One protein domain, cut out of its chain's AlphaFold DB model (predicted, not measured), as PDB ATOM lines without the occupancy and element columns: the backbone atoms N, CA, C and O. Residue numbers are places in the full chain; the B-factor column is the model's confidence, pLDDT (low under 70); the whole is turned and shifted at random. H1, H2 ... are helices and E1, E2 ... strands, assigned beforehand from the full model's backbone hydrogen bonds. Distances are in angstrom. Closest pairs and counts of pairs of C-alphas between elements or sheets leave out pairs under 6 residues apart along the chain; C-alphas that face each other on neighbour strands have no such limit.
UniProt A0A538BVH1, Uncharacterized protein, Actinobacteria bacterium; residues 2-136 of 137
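AT A GLANCE: This is residues 2 to 136 of the 137 residues of an uncharacterized protein of Actinobacteria bacterium (UniProt A0A538BVH1). A strongly twisted sheet of five strands makes one end of this domain, with H2 over one face, H5 over the other, and H6 beside the strands on H2's face. Toward the other end of the longest axis lie the long helix H1 and the helical hairpin H3 and H4, with the loop at Gly 56 at the far tip. The printed part has 135 residues, with six named helices and five named strands in the order H1 H2 E1 H3 H4 E2 E3 H5 E4 E5 H6. The antiparallel sheet runs E1 E2 E3 E5 E4, and the class is mixed, helices and strands. The whole is compact, with a radius of gyration of the C-alphas of 14.7 A and spans of 43 by 29 by 26 A.

HOW THE PARTS SIT: Start at H1, residues 2 to 18, which with residue 16 alone only just touches H4, residues 61 to 71, with 3 pairs of C-alphas within 8 A, the closest those of Ala 16 and Leu 67, 6.9 A apart. H3, residues 45 to 51, forms a hairpin with H4; their closest C-alphas, of Phe 46 and Leu 67, are 6.5 A apart. Next find E1, residues 39 to 42, antiparallel to E2, residues 74 to 79, with N 41 and O 76 at 2.9 A. E3, residues 82 to 88, forms a hairpin with E2, with N 77 and O 84 at 2.9 A. E5, residues 117 to 122, is antiparallel to E3, with N 85 and O 120 at 2.8 A, and forms a hairpin with E4, residues 109 to 114, with N 112 and O 119 at 2.8 A. H2, residues 25 to 35, is over E2 and E3 at a height over the sheet of 8.2 A. On the opposite face H5, residues 95 to 103, runs along E4 at 12 degrees on the local plane; E3, H5 and E4 are a split strand-helix-strand unit, with E5 between its strands and a right-handed crossover. H6, residues 127 to 134, is over none of the strands and only just touches H2, with 3 pairs of C-alphas within 8 A, the closest those of Leu 33 and Leu 133, 7.1 A apart. H3 and H4 only graze the sheet. Every O i to N i+4 pair is within hydrogen-bond range in H2, H3, H4, H5 and H6, and 12 of 13 are in H1.

IN THESE COORDINATES: Find C-alpha 2 at (69.628, -9.965, 14.521); from there H1 runs 24.9 A to C-alpha 18. E3 spans 19.6 A from C-alpha 82 at (85.068, -12.447, -11.426). H6 ends at C-alpha 134, at (84.152, -1.534, -20.565).

THE WHOLE: The two C-alphas farthest apart, of Gly 56 and Arg 135, are 43.9 A apart. The printed part has no cut, and no link is long. Its mean pLDDT is 73.3; look for values under 70 in residues 2 to 24, 44 to 72 and 90 to 94, and in residues 101 and 105.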
ATOM      1  N   GLY A   2      70.358 -11.114  15.103       28.72
ATOM      2  CA  GLY A   2      69.628  -9.965  14.521       28.72
ATOM      3  C   GLY A   2      70.434  -8.929  13.711       28.72
ATOM      4  O   GLY A   2      69.859  -7.951  13.251       28.72
ATOM      5  N   LYS A   3      71.753  -9.105  13.531       28.89
ATOM      6  CA  LYS A   3      72.589  -8.171  12.746       28.89
ATOM      7  C   LYS A   3      72.635  -8.497  11.249       28.89
ATOM      8  O   LYS A   3      72.760  -7.579  10.455       28.89
ATOM      9  N   LEU A   4      72.490  -9.767  10.860       34.09
ATOM     10  CA  LEU A   4      72.545 -10.182   9.449       34.09
ATOM     11  C   LEU A   4      71.259  -9.823   8.687       34.09
ATOM     12  O   LEU A   4      71.315  -9.427   7.529       34.09
ATOM     13  N   VAL A   5      70.108  -9.872   9.365       40.84
ATOM     14  CA  VAL A   5      68.800  -9.545   8.773       40.84
ATOM     15  C   VAL A   5      68.675  -8.046   8.466       40.84
ATOM     16  O   VAL A   5      68.140  -7.666   7.428       40.84
ATOM     17  N   LEU A   6      69.235  -7.185   9.325       38.75
ATOM     18  CA  LEU A   6      69.248  -5.733   9.099       38.75
ATOM     19  C   LEU A   6      70.147  -5.324   7.922       38.75
ATOM     20  O   LEU A   6      69.834  -4.361   7.227       38.75
ATOM     21  N   VAL A   7      71.237  -6.062   7.695       43.00
ATOM     22  CA  VAL A   7      72.170  -5.830   6.584       43.00
ATOM     23  C   VAL A   7      71.511  -6.188   5.249       43.00
ATOM     24  O   VAL A   7      71.474  -5.355   4.347       43.00
ATOM     25  N   GLY A   8      70.860  -7.354   5.153       44.69
ATOM     26  CA  GLY A   8      70.095  -7.727   3.956       44.69
ATOM     27  C   GLY A   8      68.979  -6.727   3.623       44.69
ATOM     28  O   GLY A   8      68.850  -6.299   2.479       44.69
ATOM     29  N   ALA A   9      68.222  -6.273   4.627       50.03
ATOM     30  CA  ALA A   9      67.108  -5.343   4.425       50.03
ATOM     31  C   ALA A   9      67.541  -3.938   3.956       50.03
ATOM     32  O   ALA A   9      66.830  -3.313   3.168       50.03
ATOM     33  N   LEU A  10      68.693  -3.432   4.411       51.47
ATOM     34  CA  LEU A  10      69.200  -2.112   4.011       51.47
ATOM     35  C   LEU A  10      69.772  -2.112   2.596       51.47
ATOM     36  O   LEU A  10      69.546  -1.154   1.860       51.47
ATOM     37  N   LEU A  11      70.452  -3.183   2.192       56.19
ATOM     38  CA  LEU A  11      70.919  -3.345   0.816       56.19
ATOM     39  C   LEU A  11      69.737  -3.503  -0.147       56.19
ATOM     40  O   LEU A  11      69.710  -2.864  -1.196       56.19
ATOM     41  N   VAL A  12      68.701  -4.239   0.269       56.38
ATOM     42  CA  VAL A  12      67.434  -4.356  -0.464       56.38
ATOM     43  C   VAL A  12      66.713  -3.012  -0.576       56.38
ATOM     44  O   VAL A  12      66.260  -2.651  -1.658       56.38
ATOM     45  N   ALA A  13      66.635  -2.237   0.508       54.69
ATOM     46  CA  ALA A  13      66.026  -0.909   0.496       54.69
ATOM     47  C   ALA A  13      66.833   0.095  -0.345       54.69
ATOM     48  O   ALA A  13      66.247   0.930  -1.033       54.69
ATOM     49  N   PHE A  14      68.165   0.003  -0.319       59.34
ATOM     50  CA  PHE A  14      69.049   0.849  -1.115       59.34
ATOM     51  C   PHE A  14      68.935   0.525  -2.604       59.34
ATOM     52  O   PHE A  14      68.729   1.437  -3.404       59.34
ATOM     53  N   LEU A  15      68.970  -0.760  -2.967       59.69
ATOM     54  CA  LEU A  15      68.686  -1.219  -4.322       59.69
ATOM     55  C   LEU A  15      67.289  -0.738  -4.749       59.69
ATOM     56  O   LEU A  15      67.172  -0.013  -5.731       59.69
ATOM     57  N   ALA A  16      66.244  -0.988  -3.957       58.28
ATOM     58  CA  ALA A  16      64.878  -0.556  -4.270       58.28
ATOM     59  C   ALA A  16      64.697   0.971  -4.391       58.28
ATOM     60  O   ALA A  16      63.811   1.436  -5.111       58.28
ATOM     61  N   TYR A  17      65.520   1.768  -3.704       55.66
ATOM     62  CA  TYR A  17      65.492   3.228  -3.797       55.66
ATOM     63  C   TYR A  17      66.294   3.758  -4.995       55.66
ATOM     64  O   TYR A  17      65.834   4.681  -5.683       55.66
ATOM     65  N   ALA A  18      67.461   3.172  -5.270       55.09
ATOM     66  CA  ALA A  18      68.344   3.535  -6.378       55.09
ATOM     67  C   ALA A  18      67.820   3.050  -7.744       55.09
ATOM     68  O   ALA A  18      68.120   3.666  -8.771       55.09
ATOM     69  N   LEU A  19      66.991   2.003  -7.750       59.34
ATOM     70  CA  LEU A  19      66.395   1.396  -8.937       59.34
ATOM     71  C   LEU A  19      65.060   2.072  -9.274       59.34
ATOM     72  O   LEU A  19      64.070   1.942  -8.557       59.34
ATOM     73  N   HIS A  20      65.016   2.819 -10.373       52.41
ATOM     74  CA  HIS A  20      63.830   2.903 -11.228       52.41
ATOM     75  C   HIS A  20      64.318   2.587 -12.642       52.41
ATOM     76  O   HIS A  20      65.183   3.313 -13.140       52.41
ATOM     77  N   PRO A  21      63.821   1.509 -13.261       50.72
ATOM     78  CA  PRO A  21      64.296   1.071 -14.559       50.72
ATOM     79  C   PRO A  21      63.884   2.088 -15.626       50.72
ATOM     80  O   PRO A  21      62.703   2.283 -15.909       50.72
ATOM     81  N   HIS A  22      64.872   2.735 -16.234       47.12
ATOM     82  CA  HIS A  22      64.687   3.504 -17.458       47.12
ATOM     83  C   HIS A  22      65.577   2.912 -18.552       47.12
ATOM     84  O   HIS A  22      66.673   3.391 -18.812       47.12
ATOM     85  N   GLY A  23      65.062   1.879 -19.226       53.59
ATOM     86  CA  GLY A  23      65.581   1.419 -20.516       53.59
ATOM     87  C   GLY A  23      66.231   0.037 -20.521       53.59
ATOM     88  O   GLY A  23      66.569  -0.535 -19.499       53.59
ATOM     89  N   ALA A  24      66.387  -0.516 -21.726       59.72
ATOM     90  CA  ALA A  24      66.970  -1.833 -21.991       59.72
ATOM     91  C   ALA A  24      68.517  -1.829 -21.984       59.72
ATOM     92  O   ALA A  24      69.136  -2.571 -22.749       59.72
ATOM     93  N   SER A  25      69.159  -0.942 -21.217       77.88
ATOM     94  CA  SER A  25      70.610  -0.724 -21.282       77.88
ATOM     95  C   SER A  25      71.401  -1.839 -20.604       77.88
ATOM     96  O   SER A  25      72.243  -2.438 -21.274       77.88
ATOM     97  N   ALA A  26      71.074  -2.218 -19.365       84.62
ATOM     98  CA  ALA A  26      71.706  -3.368 -18.714       84.62
ATOM     99  C   ALA A  26      71.494  -4.661 -19.517       84.62
ATOM    100  O   ALA A  26      72.432  -5.428 -19.705       84.62
ATOM    101  N   ALA A  27      70.307  -4.854 -20.104       86.00
ATOM    102  CA  ALA A  27      70.018  -5.998 -20.973       86.00
ATOM    103  C   ALA A  27      70.926  -6.057 -22.223       86.00
ATOM    104  O   ALA A  27      71.318  -7.141 -22.663       86.00
ATOM    105  N   LYS A  28      71.286  -4.903 -22.806       88.94
ATOM    106  CA  LYS A  28      72.233  -4.832 -23.932       88.94
ATOM    107  C   LYS A  28      73.652  -5.174 -23.495       88.94
ATOM    108  O   LYS A  28      74.317  -5.938 -24.194       88.94
ATOM    109  N   VAL A  29      74.091  -4.641 -22.355       91.06
ATOM    110  CA  VAL A  29      75.411  -4.940 -21.777       91.06
ATOM    111  C   VAL A  29      75.505  -6.433 -21.445       91.06
ATOM    112  O   VAL A  29      76.439  -7.095 -21.886       91.06
ATOM    113  N   ALA A  30      74.483  -6.994 -20.793       91.06
ATOM    114  CA  ALA A  30      74.319  -8.426 -20.539       91.06
ATOM    115  C   ALA A  30      74.456  -9.262 -21.822       91.06
ATOM    116  O   ALA A  30      75.308 -10.143 -21.902       91.06
ATOM    117  N   SER A  31      73.684  -8.941 -22.867       92.31
ATOM    118  CA  SER A  31      73.756  -9.664 -24.145       92.31
ATOM    119  C   SER A  31      75.128  -9.540 -24.821       92.31
ATOM    120  O   SER A  31      75.610 -10.481 -25.453       92.31
ATOM    121  N   CYS A  32      75.776  -8.380 -24.706       94.19
ATOM    122  CA  CYS A  32      77.127  -8.167 -25.214       94.19
ATOM    123  C   CYS A  32      78.162  -9.042 -24.491       94.19
ATOM    124  O   CYS A  32      79.022  -9.640 -25.143       94.19
ATOM    125  N   LEU A  33      78.068  -9.130 -23.165       94.69
ATOM    126  CA  LEU A  33      78.950  -9.936 -22.326       94.69
ATOM    127  C   LEU A  33      78.762 -11.429 -22.592       94.69
ATOM    128  O   LEU A  33      79.746 -12.141 -22.789       94.69
ATOM    129  N   GLU A  34      77.514 -11.882 -22.690       94.12
ATOM    130  CA  GLU A  34      77.172 -13.269 -23.016       94.12
ATOM    131  C   GLU A  34      77.774 -13.693 -24.366       94.12
ATOM    132  O   GLU A  34      78.456 -14.712 -24.464       94.12
ATOM    133  N   LYS A  35      77.658 -12.846 -25.401       95.25
ATOM    134  CA  LYS A  35      78.296 -13.078 -26.714       95.25
ATOM    135  C   LYS A  35      79.823 -13.150 -26.656       95.25
ATOM    136  O   LYS A  35      80.441 -13.668 -27.584       95.25
ATOM    137  N   ARG A  36      80.433 -12.603 -25.606       92.56
ATOM    138  CA  ARG A  36      81.881 -12.620 -25.361       92.56
ATOM    139  C   ARG A  36      82.305 -13.726 -24.393       92.56
ATOM    140  O   ARG A  36      83.472 -13.764 -24.014       92.56
ATOM    141  N   GLY A  37      81.392 -14.633 -24.044       92.75
ATOM    142  CA  GLY A  37      81.666 -15.810 -23.223       92.75
ATOM    143  C   GLY A  37      81.476 -15.596 -21.722       92.75
ATOM    144  O   GLY A  37      81.849 -16.473 -20.948       92.75
ATOM    145  N   ALA A  38      80.911 -14.462 -21.297       94.56
ATOM    146  CA  ALA A  38      80.471 -14.307 -19.916       94.56
ATOM    147  C   ALA A  38      79.241 -15.182 -19.649       94.56
ATOM    148  O   ALA A  38      78.391 -15.365 -20.522       94.56
ATOM    149  N   THR A  39      79.110 -15.672 -18.422       94.94
ATOM    150  CA  THR A  39      77.852 -16.260 -17.963       94.94
ATOM    151  C   THR A  39      76.958 -15.137 -17.471       94.94
ATOM    152  O   THR A  39      77.382 -14.338 -16.639       94.94
ATOM    153  N   VAL A  40      75.731 -15.069 -17.980       91.31
ATOM    154  CA  VAL A  40      74.759 -14.053 -17.581       91.31
ATOM    155  C   VAL A  40      73.443 -14.730 -17.248       91.31
ATOM    156  O   VAL A  40      72.829 -15.365 -18.102       91.31
ATOM    157  N   ASN A  41      72.996 -14.577 -16.007       88.75
ATOM    158  CA  ASN A  41      71.711 -15.078 -15.544       88.75
ATOM    159  C   ASN A  41      70.862 -13.914 -15.051       88.75
ATOM    160  O   ASN A  41      71.378 -12.940 -14.512       88.75
ATOM    161  N   ARG A  42      69.542 -14.006 -15.226       83.06
ATOM    162  CA  ARG A  42      68.646 -13.092 -14.512       83.06
ATOM    163  C   ARG A  42      68.724 -13.415 -13.027       83.06
ATOM    164  O   ARG A  42      68.598 -14.585 -12.664       83.06
ATOM    165  N   SER A  43      68.940 -12.386 -12.218       75.38
ATOM    166  CA  SER A  43      69.127 -12.569 -10.791       75.38
ATOM    167  C   SER A  43      67.818 -12.960 -10.117       75.38
ATOM    168  O   SER A  43      66.735 -12.538 -10.524       75.38
ATOM    169  N   ARG A  44      67.945 -13.804  -9.094       69.44
ATOM    170  CA  ARG A  44      66.878 -14.134  -8.138       69.44
ATOM    171  C   ARG A  44      67.190 -13.578  -6.755       69.44
ATOM    172  O   ARG A  44      66.649 -14.050  -5.760       69.44
ATOM    173  N   PHE A  45      68.081 -12.591  -6.686       66.81
ATOM    174  CA  PHE A  45      68.580 -12.038  -5.438       66.81
ATOM    175  C   PHE A  45      67.448 -11.652  -4.480       66.81
ATOM    176  O   PHE A  45      67.514 -11.988  -3.297       66.81
ATOM    177  N   PHE A  46      66.382 -11.002  -4.962       62.41
ATOM    178  CA  PHE A  46      65.268 -10.668  -4.077       62.41
ATOM    179  C   PHE A  46      64.394 -11.884  -3.767       62.41
ATOM    180  O   PHE A  46      63.998 -12.029  -2.620       62.41
ATOM    181  N   GLU A  47      64.134 -12.801  -4.698       60.44
ATOM    182  CA  GLU A  47      63.435 -14.058  -4.367       60.44
ATOM    183  C   GLU A  47      64.142 -14.835  -3.240       60.44
ATOM    184  O   GLU A  47      63.487 -15.267  -2.288       60.44
ATOM    185  N   ASP A  48      65.472 -14.929  -3.288       61.28
ATOM    186  CA  ASP A  48      66.281 -15.651  -2.304       61.28
ATOM    187  C   ASP A  48      66.337 -14.921  -0.952       61.28
ATOM    188  O   ASP A  48      66.152 -15.546   0.099       61.28
ATOM    189  N   VAL A  49      66.526 -13.594  -0.954       57.47
ATOM    190  CA  VAL A  49      66.566 -12.767   0.271       57.47
ATOM    191  C   VAL A  49      65.183 -12.651   0.923       57.47
ATOM    192  O   VAL A  49      65.069 -12.627   2.150       57.47
ATOM    193  N   LEU A  50      64.108 -12.611   0.133       55.38
ATOM    194  CA  LEU A  50      62.738 -12.545   0.645       55.38
ATOM    195  C   LEU A  50      62.232 -13.909   1.110       55.38
ATOM    196  O   LEU A  50      61.587 -13.983   2.157       55.38
ATOM    197  N   GLY A  51      62.582 -14.989   0.405       51.00
ATOM    198  CA  GLY A  51      62.307 -16.362   0.832       51.00
ATOM    199  C   GLY A  51      62.977 -16.730   2.162       51.00
ATOM    200  O   GLY A  51      62.488 -17.605   2.872       51.00
ATOM    201  N   THR A  52      64.049 -16.021   2.539       47.34
ATOM    202  CA  THR A  52      64.774 -16.183   3.812       47.34
ATOM    203  C   THR A  52      64.412 -15.164   4.899       47.34
ATOM    204  O   THR A  52      65.010 -15.209   5.978       47.34
ATOM    205  N   THR A  53      63.410 -14.291   4.707       51.19
ATOM    206  CA  THR A  53      62.870 -13.482   5.821       51.19
ATOM    207  C   THR A  53      62.136 -14.389   6.819       51.19
ATOM    208  O   THR A  53      60.932 -14.620   6.748       51.19
ATOM    209  N   GLY A  54      62.909 -14.949   7.750       43.50
ATOM    210  CA  GLY A  54      62.548 -16.035   8.666       43.50
ATOM    211  C   GLY A  54      61.476 -15.742   9.719       43.50
ATOM    212  O   GLY A  54      61.343 -16.532  10.644       43.50
ATOM    213  N   ASP A  55      60.698 -14.667   9.572       49.06
ATOM    214  CA  ASP A  55      59.657 -14.270  10.530       49.06
ATOM    215  C   ASP A  55      58.234 -14.295   9.943       49.06
ATOM    216  O   ASP A  55      57.291 -13.832  10.582       49.06
ATOM    217  N   GLY A  56      58.037 -14.809   8.722       47.84
ATOM    218  CA  GLY A  56      56.696 -14.933   8.128       47.84
ATOM    219  C   GLY A  56      55.985 -13.595   7.875       47.84
ATOM    220  O   GLY A  56      54.796 -13.581   7.555       47.84
ATOM    221  N   GLN A  57      56.692 -12.464   7.992       47.94
ATOM    222  CA  GLN A  57      56.174 -11.159   7.598       47.94
ATOM    223  C   GLN A  57      56.193 -11.051   6.079       47.94
ATOM    224  O   GLN A  57      57.176 -10.660   5.453       47.94
ATOM    225  N   GLN A  58      55.062 -11.424   5.495       53.38
ATOM    226  CA  GLN A  58      54.786 -11.263   4.084       53.38
ATOM    227  C   GLN A  58      54.881  -9.773   3.737       53.38
ATOM    228  O   GLN A  58      54.100  -8.953   4.223       53.38
ATOM    229  N   LEU A  59      55.872  -9.409   2.919       57.44
ATOM    230  CA  LEU A  59      56.004  -8.042   2.426       57.44
ATOM    231  C   LEU A  59      54.694  -7.585   1.772       57.44
ATOM    232  O   LEU A  59      54.051  -8.399   1.102       57.44
ATOM    233  N   PRO A  60      54.320  -6.299   1.884       60.75
ATOM    234  CA  PRO A  60      53.155  -5.769   1.186       60.75
ATOM    235  C   PRO A  60      53.229  -6.101  -0.309       60.75
ATOM    236  O   PRO A  60      54.286  -5.925  -0.919       60.75
ATOM    237  N   GLU A  61      52.125  -6.529  -0.926       66.12
ATOM    238  CA  GLU A  61      52.118  -6.908  -2.352       66.12
ATOM    239  C   GLU A  61      52.679  -5.809  -3.266       66.12
ATOM    240  O   GLU A  61      53.341  -6.089  -4.262       66.12
ATOM    241  N   SER A  62      52.442  -4.540  -2.924       60.47
ATOM    242  CA  SER A  62      52.969  -3.394  -3.668       60.47
ATOM    243  C   SER A  62      54.499  -3.330  -3.652       60.47
ATOM    244  O   SER A  62      55.107  -2.874  -4.620       60.47
ATOM    245  N   MET A  63      55.125  -3.802  -2.575       57.84
ATOM    246  CA  MET A  63      56.572  -3.900  -2.438       57.84
ATOM    247  C   MET A  63      57.098  -5.162  -3.124       57.84
ATOM    248  O   MET A  63      58.085  -5.069  -3.844       57.84
ATOM    249  N   GLN A  64      56.401  -6.298  -3.015       65.06
ATOM    250  CA  GLN A  64      56.757  -7.521  -3.750       65.06
ATOM    251  C   GLN A  64      56.764  -7.299  -5.264       65.06
ATOM    252  O   GLN A  64      57.728  -7.657  -5.931       65.06
ATOM    253  N   ARG A  65      55.733  -6.640  -5.811       66.88
ATOM    254  CA  ARG A  65      55.677  -6.319  -7.245       66.88
ATOM    255  C   ARG A  65      56.821  -5.405  -7.669       66.88
ATOM    256  O   ARG A  65      57.366  -5.600  -8.746       66.88
ATOM    257  N   LYS A  66      57.204  -4.434  -6.830       63.94
ATOM    258  CA  LYS A  66      58.362  -3.567  -7.098       63.94
ATOM    259  C   LYS A  66      59.672  -4.350  -7.093       63.94
ATOM    260  O   LYS A  66      60.490  -4.132  -7.974       63.94
ATOM    261  N   LEU A  67      59.859  -5.256  -6.138       64.12
ATOM    262  CA  LEU A  67      61.066  -6.081  -6.049       64.12
ATOM    263  C   LEU A  67      61.156  -7.077  -7.213       64.12
ATOM    264  O   LEU A  67      62.208  -7.181  -7.827       64.12
ATOM    265  N   GLN A  68      60.042  -7.700  -7.609       66.56
ATOM    266  CA  GLN A  68      59.978  -8.536  -8.816       66.56
ATOM    267  C   GLN A  68      60.244  -7.751 -10.101       66.56
ATOM    268  O   GLN A  68      60.790  -8.290 -11.061       66.56
ATOM    269  N   ASP A  69      59.810  -6.492 -10.166       67.12
ATOM    270  CA  ASP A  69      60.102  -5.639 -11.315       67.12
ATOM    271  C   ASP A  69      61.596  -5.311 -11.379       67.12
ATOM    272  O   ASP A  69      62.197  -5.385 -12.443       67.12
ATOM    273  N   ILE A  70      62.217  -5.063 -10.226       65.00
ATOM    274  CA  ILE A  70      63.659  -4.848 -10.103       65.00
ATOM    275  C   ILE A  70      64.459  -6.106 -10.478       65.00
ATOM    276  O   ILE A  70      65.410  -5.987 -11.250       65.00
ATOM    277  N   ASP A  71      64.070  -7.296 -10.002       66.81
ATOM    278  CA  ASP A  71      64.734  -8.577 -10.326       66.81
ATOM    279  C   ASP A  71      64.839  -8.799 -11.844       66.81
ATOM    280  O   ASP A  71      65.840  -9.302 -12.348       66.81
ATOM    281  N   LYS A  72      63.837  -8.363 -12.624       68.38
ATOM    282  CA  LYS A  72      63.869  -8.493 -14.095       68.38
ATOM    283  C   LYS A  72      64.989  -7.694 -14.756       68.38
ATOM    284  O   LYS A  72      65.347  -8.009 -15.893       68.38
ATOM    285  N   HIS A  73      65.494  -6.670 -14.078       73.19
ATOM    286  CA  HIS A  73      66.530  -5.760 -14.559       73.19
ATOM    287  C   HIS A  73      67.874  -5.959 -13.846       73.19
ATOM    288  O   HIS A  73      68.815  -5.210 -14.103       73.19
ATOM    289  N   LEU A  74      67.963  -6.973 -12.982       80.44
ATOM    290  CA  LEU A  74      69.168  -7.375 -12.277       80.44
ATOM    291  C   LEU A  74      69.718  -8.656 -12.915       80.44
ATOM    292  O   LEU A  74      68.996  -9.638 -13.104       80.44
ATOM    293  N   TYR A  75      71.005  -8.657 -13.242       87.00
ATOM    294  CA  TYR A  75      71.677  -9.813 -13.828       87.00
ATOM    295  C   TYR A  75      72.851 -10.242 -12.956       87.00
ATOM    296  O   TYR A  75      73.702  -9.418 -12.631       87.00
ATOM    297  N   ASP A  76      72.925 -11.531 -12.639       89.88
ATOM    298  CA  ASP A  76      74.143 -12.143 -12.121       89.88
ATOM    299  C   ASP A  76      75.076 -12.389 -13.308       89.88
ATOM    300  O   ASP A  76      74.732 -13.099 -14.261       89.88
ATOM    301  N   VAL A  77      76.248 -11.768 -13.275       91.81
ATOM    302  CA  VAL A  77      77.230 -11.816 -14.355       91.81
ATOM    303  C   VAL A  77      78.525 -12.403 -13.818       91.81
ATOM    304  O   VAL A  77      79.069 -11.913 -12.831       91.81
ATOM    305  N   THR A  78      79.052 -13.401 -14.522       95.00
ATOM    306  CA  THR A  78      80.379 -13.968 -14.277       95.00
ATOM    307  C   THR A  78      81.231 -13.825 -15.530       95.00
ATOM    308  O   THR A  78      80.889 -14.350 -16.594       95.00
ATOM    309  N   ILE A  79      82.350 -13.118 -15.408       94.50
ATOM    310  CA  ILE A  79      83.345 -12.915 -16.463       94.50
ATOM    311  C   ILE A  79      84.640 -13.571 -15.989       94.50
ATOM    312  O   ILE A  79      85.260 -13.110 -15.036       94.50
ATOM    313  N   ALA A  80      85.042 -14.653 -16.661       91.94
ATOM    314  CA  ALA A  80      86.111 -15.534 -16.189       91.94
ATOM    315  C   ALA A  80      85.842 -16.019 -14.747       91.94
ATOM    316  O   ALA A  80      84.913 -16.798 -14.545       91.94
ATOM    317  N   GLU A  81      86.624 -15.561 -13.767       91.31
ATOM    318  CA  GLU A  81      86.481 -15.911 -12.345       91.31
ATOM    319  C   GLU A  81      85.838 -14.786 -11.514       91.31
ATOM    320  O   GLU A  81      85.474 -14.999 -10.359       91.31
ATOM    321  N   ASP A  82      85.655 -13.600 -12.102       93.94
ATOM    322  CA  ASP A  82      85.068 -12.447 -11.426       93.94
ATOM    323  C   ASP A  82      83.546 -12.461 -11.585       93.94
ATOM    324  O   ASP A  82      83.023 -12.680 -12.682       93.94
ATOM    325  N   SER A  83      82.821 -12.189 -10.501       91.88
ATOM    326  CA  SER A  83      81.356 -12.189 -10.494       91.88
ATOM    327  C   SER A  83      80.783 -10.911  -9.898       91.88
ATOM    328  O   SER A  83      81.438 -10.208  -9.126       91.88
ATOM    329  N   GLY A  84      79.544 -10.596 -10.257       89.62
ATOM    330  CA  GLY A  84      78.829  -9.461  -9.696       89.62
ATOM    331  C   GLY A  84      77.445  -9.267 -10.292       89.62
ATOM    332  O   GLY A  84      76.953 -10.096 -11.058       89.62
ATOM    333  N   TRP A  85      76.839  -8.140  -9.938       88.56
ATOM    334  CA  TRP A  85      75.480  -7.790 -10.324       88.56
ATOM    335  C   TRP A  85      75.457  -6.617 -11.288       88.56
ATOM    336  O   TRP A  85      75.906  -5.521 -10.954       88.56
ATOM    337  N   LEU A  86      74.875  -6.831 -12.460       88.75
ATOM    338  CA  LEU A  86      74.667  -5.805 -13.471       88.75
ATOM    339  C   LEU A  86      73.228  -5.295 -13.405       88.75
ATOM    340  O   LEU A  86      72.283  -6.086 -13.424       88.75
ATOM    341  N   MET A  87      73.055  -3.976 -13.363       84.62
ATOM    342  CA  MET A  87      71.739  -3.345 -13.273       84.62
ATOM    343  C   MET A  87      71.709  -1.939 -13.871       84.62
ATOM    344  O   MET A  87      72.739  -1.283 -14.037       84.62
ATOM    345  N   ASP A  88      70.501  -1.459 -14.154       82.12
ATOM    346  CA  ASP A  88      70.251  -0.053 -14.466       82.12
ATOM    347  C   ASP A  88      70.076   0.769 -13.176       82.12
ATOM    348  O   ASP A  88      69.615   0.282 -12.149       82.12
ATOM    349  N   THR A  89      70.412   2.052 -13.226       74.19
ATOM    350  CA  THR A  89      70.348   2.995 -12.103       74.19
ATOM    351  C   THR A  89      69.589   4.254 -12.510       74.19
ATOM    352  O   THR A  89      69.535   4.622 -13.685       74.19
ATOM    353  N   LYS A  90      69.003   4.959 -11.533       69.75
ATOM    354  CA  LYS A  90      68.290   6.229 -11.777       69.75
ATOM    355  C   LYS A  90      69.169   7.363 -12.279       69.75
ATOM    356  O   LYS A  90      68.682   8.281 -12.933       69.75
ATOM    357  N   GLN A  91      70.414   7.382 -11.836       64.94
ATOM    358  CA  GLN A  91      71.326   8.491 -12.037       64.94
ATOM    359  C   GLN A  91      72.687   7.907 -12.346       64.94
ATOM    360  O   GLN A  91      73.125   6.984 -11.666       64.94
ATOM    361  N   ALA A  92      73.362   8.491 -13.329       65.06
ATOM    362  CA  ALA A  92      74.777   8.240 -13.499       65.06
ATOM    363  C   ALA A  92      75.542   8.617 -12.224       65.06
ATOM    364  O   ALA A  92      75.088   9.461 -11.441       65.06
ATOM    365  N   HIS A  93      76.714   8.018 -12.040       66.00
ATOM    366  CA  HIS A  93      77.647   8.388 -10.975       66.00
ATOM    367  C   HIS A  93      77.208   7.995  -9.546       66.00
ATOM    368  O   HIS A  93      77.546   8.678  -8.575       66.00
ATOM    369  N   GLN A  94      76.417   6.924  -9.385       69.81
ATOM    370  CA  GLN A  94      76.015   6.404  -8.063       69.81
ATOM    371  C   GLN A  94      76.979   5.349  -7.494       69.81
ATOM    372  O   GLN A  94      76.780   4.907  -6.363       69.81
ATOM    373  N   GLU A  95      78.031   4.980  -8.225       73.81
ATOM    374  CA  GLU A  95      79.009   3.938  -7.882       73.81
ATOM    375  C   GLU A  95      79.610   4.189  -6.498       73.81
ATOM    376  O   GLU A  95      79.519   3.342  -5.615       73.81
ATOM    377  N   ALA A  96      80.102   5.406  -6.256       72.81
ATOM    378  CA  ALA A  96      80.711   5.773  -4.977       72.81
ATOM    379  C   ALA A  96      79.725   5.691  -3.798       72.81
ATOM    380  O   ALA A  96      80.111   5.382  -2.673       72.81
ATOM    381  N   ARG A  97      78.434   5.963  -4.035       72.12
ATOM    382  CA  ARG A  97      77.398   5.833  -2.999       72.12
ATOM    383  C   ARG A  97      77.045   4.374  -2.740       72.12
ATOM    384  O   ARG A  97      76.805   4.024  -1.590       72.12
ATOM    385  N   MET A  98      77.018   3.548  -3.785       70.00
ATOM    386  CA  MET A  98      76.808   2.102  -3.686       70.00
ATOM    387  C   MET A  98      77.943   1.436  -2.909       70.00
ATOM    388  O   MET A  98      77.678   0.734  -1.937       70.00
ATOM    389  N   GLU A  99      79.193   1.729  -3.270       72.69
ATOM    390  CA  GLU A  99      80.377   1.241  -2.559       72.69
ATOM    391  C   GLU A  99      80.381   1.700  -1.102       72.69
ATOM    392  O   GLU A  99      80.549   0.880  -0.205       72.69
ATOM    393  N   ALA A 100      80.112   2.984  -0.831       72.12
ATOM    394  CA  ALA A 100      80.047   3.487   0.541       72.12
ATOM    395  C   ALA A 100      78.941   2.804   1.365       72.12
ATOM    396  O   ALA A 100      79.146   2.494   2.541       72.12
ATOM    397  N   ALA A 101      77.775   2.548   0.763       69.25
ATOM    398  CA  ALA A 101      76.668   1.867   1.427       69.25
ATOM    399  C   ALA A 101      76.979   0.391   1.722       69.25
ATOM    400  O   ALA A 101      76.606  -0.102   2.787       69.25
ATOM    401  N   ALA A 102      77.666  -0.301   0.813       70.06
ATOM    402  CA  ALA A 102      78.092  -1.685   1.001       70.06
ATOM    403  C   ALA A 102      79.255  -1.804   1.996       70.06
ATOM    404  O   ALA A 102      79.205  -2.638   2.902       70.06
ATOM    405  N   ALA A 103      80.237  -0.902   1.929       73.88
ATOM    406  CA  ALA A 103      81.337  -0.828   2.884       73.88
ATOM    407  C   ALA A 103      80.833  -0.552   4.310       73.88
ATOM    408  O   ALA A 103      81.282  -1.194   5.260       73.88
ATOM    409  N   ALA A 104      79.834   0.327   4.472       70.81
ATOM    410  CA  ALA A 104      79.163   0.553   5.757       70.81
ATOM    411  C   ALA A 104      78.476  -0.711   6.312       70.81
ATOM    412  O   ALA A 104      78.216  -0.806   7.513       70.81
ATOM    413  N   GLN A 105      78.198  -1.684   5.446       63.97
ATOM    414  CA  GLN A 105      77.606  -2.976   5.778       63.97
ATOM    415  C   GLN A 105      78.643  -4.107   5.881       63.97
ATOM    416  O   GLN A 105      78.274  -5.244   6.168       63.97
ATOM    417  N   GLY A 106      79.933  -3.802   5.698       70.31
ATOM    418  CA  GLY A 106      81.014  -4.788   5.713       70.31
ATOM    419  C   GLY A 106      81.027  -5.703   4.488       70.31
ATOM    420  O   GLY A 106      81.571  -6.802   4.564       70.31
ATOM    421  N   ILE A 107      80.406  -5.276   3.389       72.75
ATOM    422  CA  ILE A 107      80.357  -6.018   2.133       72.75
ATOM    423  C   ILE A 107      81.393  -5.404   1.200       72.75
ATOM    424  O   ILE A 107      81.340  -4.212   0.898       72.75
ATOM    425  N   ASP A 108      82.338  -6.232   0.768       80.50
ATOM    426  CA  ASP A 108      83.366  -5.838  -0.184       80.50
ATOM    427  C   ASP A 108      82.793  -5.898  -1.602       80.50
ATOM    428  O   ASP A 108      82.550  -6.979  -2.143       80.50
ATOM    429  N   ILE A 109      82.527  -4.727  -2.178       82.81
ATOM    430  CA  ILE A 109      82.126  -4.590  -3.575       82.81
ATOM    431  C   ILE A 109      82.951  -3.508  -4.253       82.81
ATOM    432  O   ILE A 109      83.306  -2.503  -3.638       82.81
ATOM    433  N   THR A 110      83.155  -3.680  -5.553       88.19
ATOM    434  CA  THR A 110      83.647  -2.617  -6.432       88.19
ATOM    435  C   THR A 110      82.560  -2.275  -7.437       88.19
ATOM    436  O   THR A 110      82.061  -3.151  -8.138       88.19
ATOM    437  N   ALA A 111      82.199  -1.006  -7.550       87.19
ATOM    438  CA  ALA A 111      81.253  -0.531  -8.540       87.19
ATOM    439  C   ALA A 111      81.992  -0.030  -9.790       87.19
ATOM    440  O   ALA A 111      82.976   0.708  -9.734       87.19
ATOM    441  N   GLN A 112      81.500  -0.430 -10.955       89.00
ATOM    442  CA  GLN A 112      81.977   0.032 -12.252       89.00
ATOM    443  C   GLN A 112      80.758   0.371 -13.100       89.00
ATOM    444  O   GLN A 112      79.951  -0.510 -13.386       89.00
ATOM    445  N   GLY A 113      80.605   1.634 -13.489       87.12
ATOM    446  CA  GLY A 113      79.434   2.085 -14.233       87.12
ATOM    447  C   GLY A 113      79.760   2.988 -15.413       87.12
ATOM    448  O   GLY A 113      80.832   3.589 -15.502       87.12
ATOM    449  N   HIS A 114      78.806   3.050 -16.338       84.88
ATOM    450  CA  HIS A 114      78.815   3.937 -17.492       84.88
ATOM    451  C   HIS A 114      77.390   4.414 -17.785       84.88
ATOM    452  O   HIS A 114      76.470   3.617 -18.003       84.88
ATOM    453  N   GLY A 115      77.193   5.734 -17.784       83.94
ATOM    454  CA  GLY A 115      75.859   6.319 -17.889       83.94
ATOM    455  C   GLY A 115      74.965   5.818 -16.754       83.94
ATOM    456  O   GLY A 115      75.291   6.002 -15.590       83.94
ATOM    457  N   THR A 116      73.843   5.188 -17.089       81.81
ATOM    458  CA  THR A 116      72.891   4.639 -16.113       81.81
ATOM    459  C   THR A 116      73.113   3.162 -15.801       81.81
ATOM    460  O   THR A 116      72.369   2.630 -14.988       81.81
ATOM    461  N   VAL A 117      74.093   2.481 -16.399       84.81
ATOM    462  CA  VAL A 117      74.355   1.059 -16.124       84.81
ATOM    463  C   VAL A 117      75.489   0.930 -15.122       84.81
ATOM    464  O   VAL A 117      76.528   1.568 -15.287       84.81
ATOM    465  N   VAL A 118      75.314   0.077 -14.114       87.38
ATOM    466  CA  VAL A 118      76.354  -0.243 -13.134       87.38
ATOM    467  C   VAL A 118      76.522  -1.752 -12.997       87.38
ATOM    468  O   VAL A 118      75.546  -2.501 -12.976       87.38
ATOM    469  N   MET A 119      77.773  -2.183 -12.890       89.31
ATOM    470  CA  MET A 119      78.172  -3.496 -12.406       89.31
ATOM    471  C   MET A 119      78.709  -3.343 -10.987       89.31
ATOM    472  O   MET A 119      79.633  -2.565 -10.750       89.31
ATOM    473  N   LEU A 120      78.142  -4.093 -10.050       88.69
ATOM    474  CA  LEU A 120      78.646  -4.239  -8.690       88.69
ATOM    475  C   LEU A 120      79.388  -5.569  -8.600       88.69
ATOM    476  O   LEU A 120      78.771  -6.626  -8.492       88.69
ATOM    477  N   TRP A 121      80.709  -5.516  -8.690       90.38
ATOM    478  CA  TRP A 121      81.585  -6.670  -8.552       90.38
ATOM    479  C   TRP A 121      81.638  -7.139  -7.103       90.38
ATOM    480  O   TRP A 121      81.702  -6.320  -6.188       90.38
ATOM    481  N   SER A 122      81.660  -8.454  -6.905       87.56
ATOM    482  CA  SER A 122      81.980  -9.058  -5.613       87.56
ATOM    483  C   SER A 122      83.484  -8.921  -5.378       87.56
ATOM    484  O   SER A 122      84.279  -9.572  -6.054       87.56
ATOM    485  N   GLY A 123      83.877  -8.049  -4.450       86.38
ATOM    486  CA  GLY A 123      85.272  -7.676  -4.223       86.38
ATOM    487  C   GLY A 123      85.895  -6.873  -5.370       86.38
ATOM    488  O   GLY A 123      85.215  -6.159  -6.112       86.38
ATOM    489  N   GLY A 124      87.221  -6.961  -5.487       88.44
ATOM    490  CA  GLY A 124      88.003  -6.310  -6.538       88.44
ATOM    491  C   GLY A 124      88.145  -7.192  -7.783       88.44
ATOM    492  O   GLY A 124      88.880  -8.177  -7.713       88.44
ATOM    493  N   PRO A 125      87.522  -6.850  -8.927       91.94
ATOM    494  CA  PRO A 125      87.630  -7.651 -10.144       91.94
ATOM    495  C   PRO A 125      89.016  -7.528 -10.787       91.94
ATOM    496  O   PRO A 125      89.688  -6.492 -10.676       91.94
ATOM    497  N   SER A 126      89.411  -8.538 -11.561       95.00
ATOM    498  CA  SER A 126      90.621  -8.463 -12.381       95.00
ATOM    499  C   SER A 126      90.541  -7.346 -13.434       95.00
ATOM    500  O   SER A 126      89.475  -6.989 -13.947       95.00
ATOM    501  N   SER A 127      91.697  -6.804 -13.829       94.19
ATOM    502  CA  SER A 127      91.775  -5.785 -14.888       94.19
ATOM    503  C   SER A 127      91.218  -6.280 -16.229       94.19
ATOM    504  O   SER A 127      90.646  -5.496 -16.988       94.19
ATOM    505  N   ALA A 128      91.340  -7.581 -16.509       94.12
ATOM    506  CA  ALA A 128      90.798  -8.207 -17.709       94.12
ATOM    507  C   ALA A 128      89.263  -8.186 -17.721       94.12
ATOM    508  O   ALA A 128      88.673  -7.814 -18.740       94.12
ATOM    509  N   SER A 129      88.621  -8.520 -16.599       93.38
ATOM    510  CA  SER A 129      87.160  -8.500 -16.468       93.38
ATOM    511  C   SER A 129      86.598  -7.086 -16.518       93.38
ATOM    512  O   SER A 129      85.620  -6.843 -17.228       93.38
ATOM    513  N   ARG A 130      87.282  -6.121 -15.887       93.62
ATOM    514  CA  ARG A 130      86.939  -4.693 -16.007       93.62
ATOM    515  C   ARG A 130      86.967  -4.232 -17.460       93.62
ATOM    516  O   ARG A 130      85.988  -3.667 -17.938       93.62
ATOM    517  N   ALA A 131      88.042  -4.547 -18.183       94.19
ATOM    518  CA  ALA A 131      88.180  -4.186 -19.592       94.19
ATOM    519  C   ALA A 131      87.165  -4.913 -20.494       94.19
ATOM    520  O   ALA A 131      86.766  -4.388 -21.533       94.19
ATOM    521  N   ALA A 132      86.761  -6.137 -20.143       93.69
ATOM    522  CA  ALA A 132      85.713  -6.855 -20.863       93.69
ATOM    523  C   ALA A 132      84.353  -6.167 -20.715       93.69
ATOM    524  O   ALA A 132      83.652  -6.017 -21.720       93.69
ATOM    525  N   LEU A 133      84.030  -5.707 -19.505       93.50
ATOM    526  CA  LEU A 133      82.838  -4.914 -19.231       93.50
ATOM    527  C   LEU A 133      82.874  -3.555 -19.939       93.50
ATOM    528  O   LEU A 133      81.904  -3.209 -20.607       93.50
ATOM    529  N   ASP A 134      84.002  -2.841 -19.900       93.50
ATOM    530  CA  ASP A 134      84.152  -1.534 -20.565       93.50
ATOM    531  C   ASP A 134      83.915  -1.605 -22.078       93.50
ATOM    532  O   ASP A 134      83.422  -0.661 -22.682       93.50
ATOM    533  N   ARG A 135      84.223  -2.742 -22.715       92.81
ATOM    534  CA  ARG A 135      83.930  -2.960 -24.143       92.81
ATOM    535  C   ARG A 135      82.442  -3.176 -24.441       92.81
ATOM    536  O   ARG A 135      82.089  -3.280 -25.620       92.81
ATOM    537  N   CYS A 136      81.618  -3.403 -23.423       90.81
ATOM    538  CA  CYS A 136      80.185  -3.668 -23.549       90.81
ATOM    539  C   CYS A 136      79.294  -2.525 -23.071       90.81
ATOM    540  O   CYS A 136      78.113  -2.542 -23.425       90.81
TER     541      CYS A 136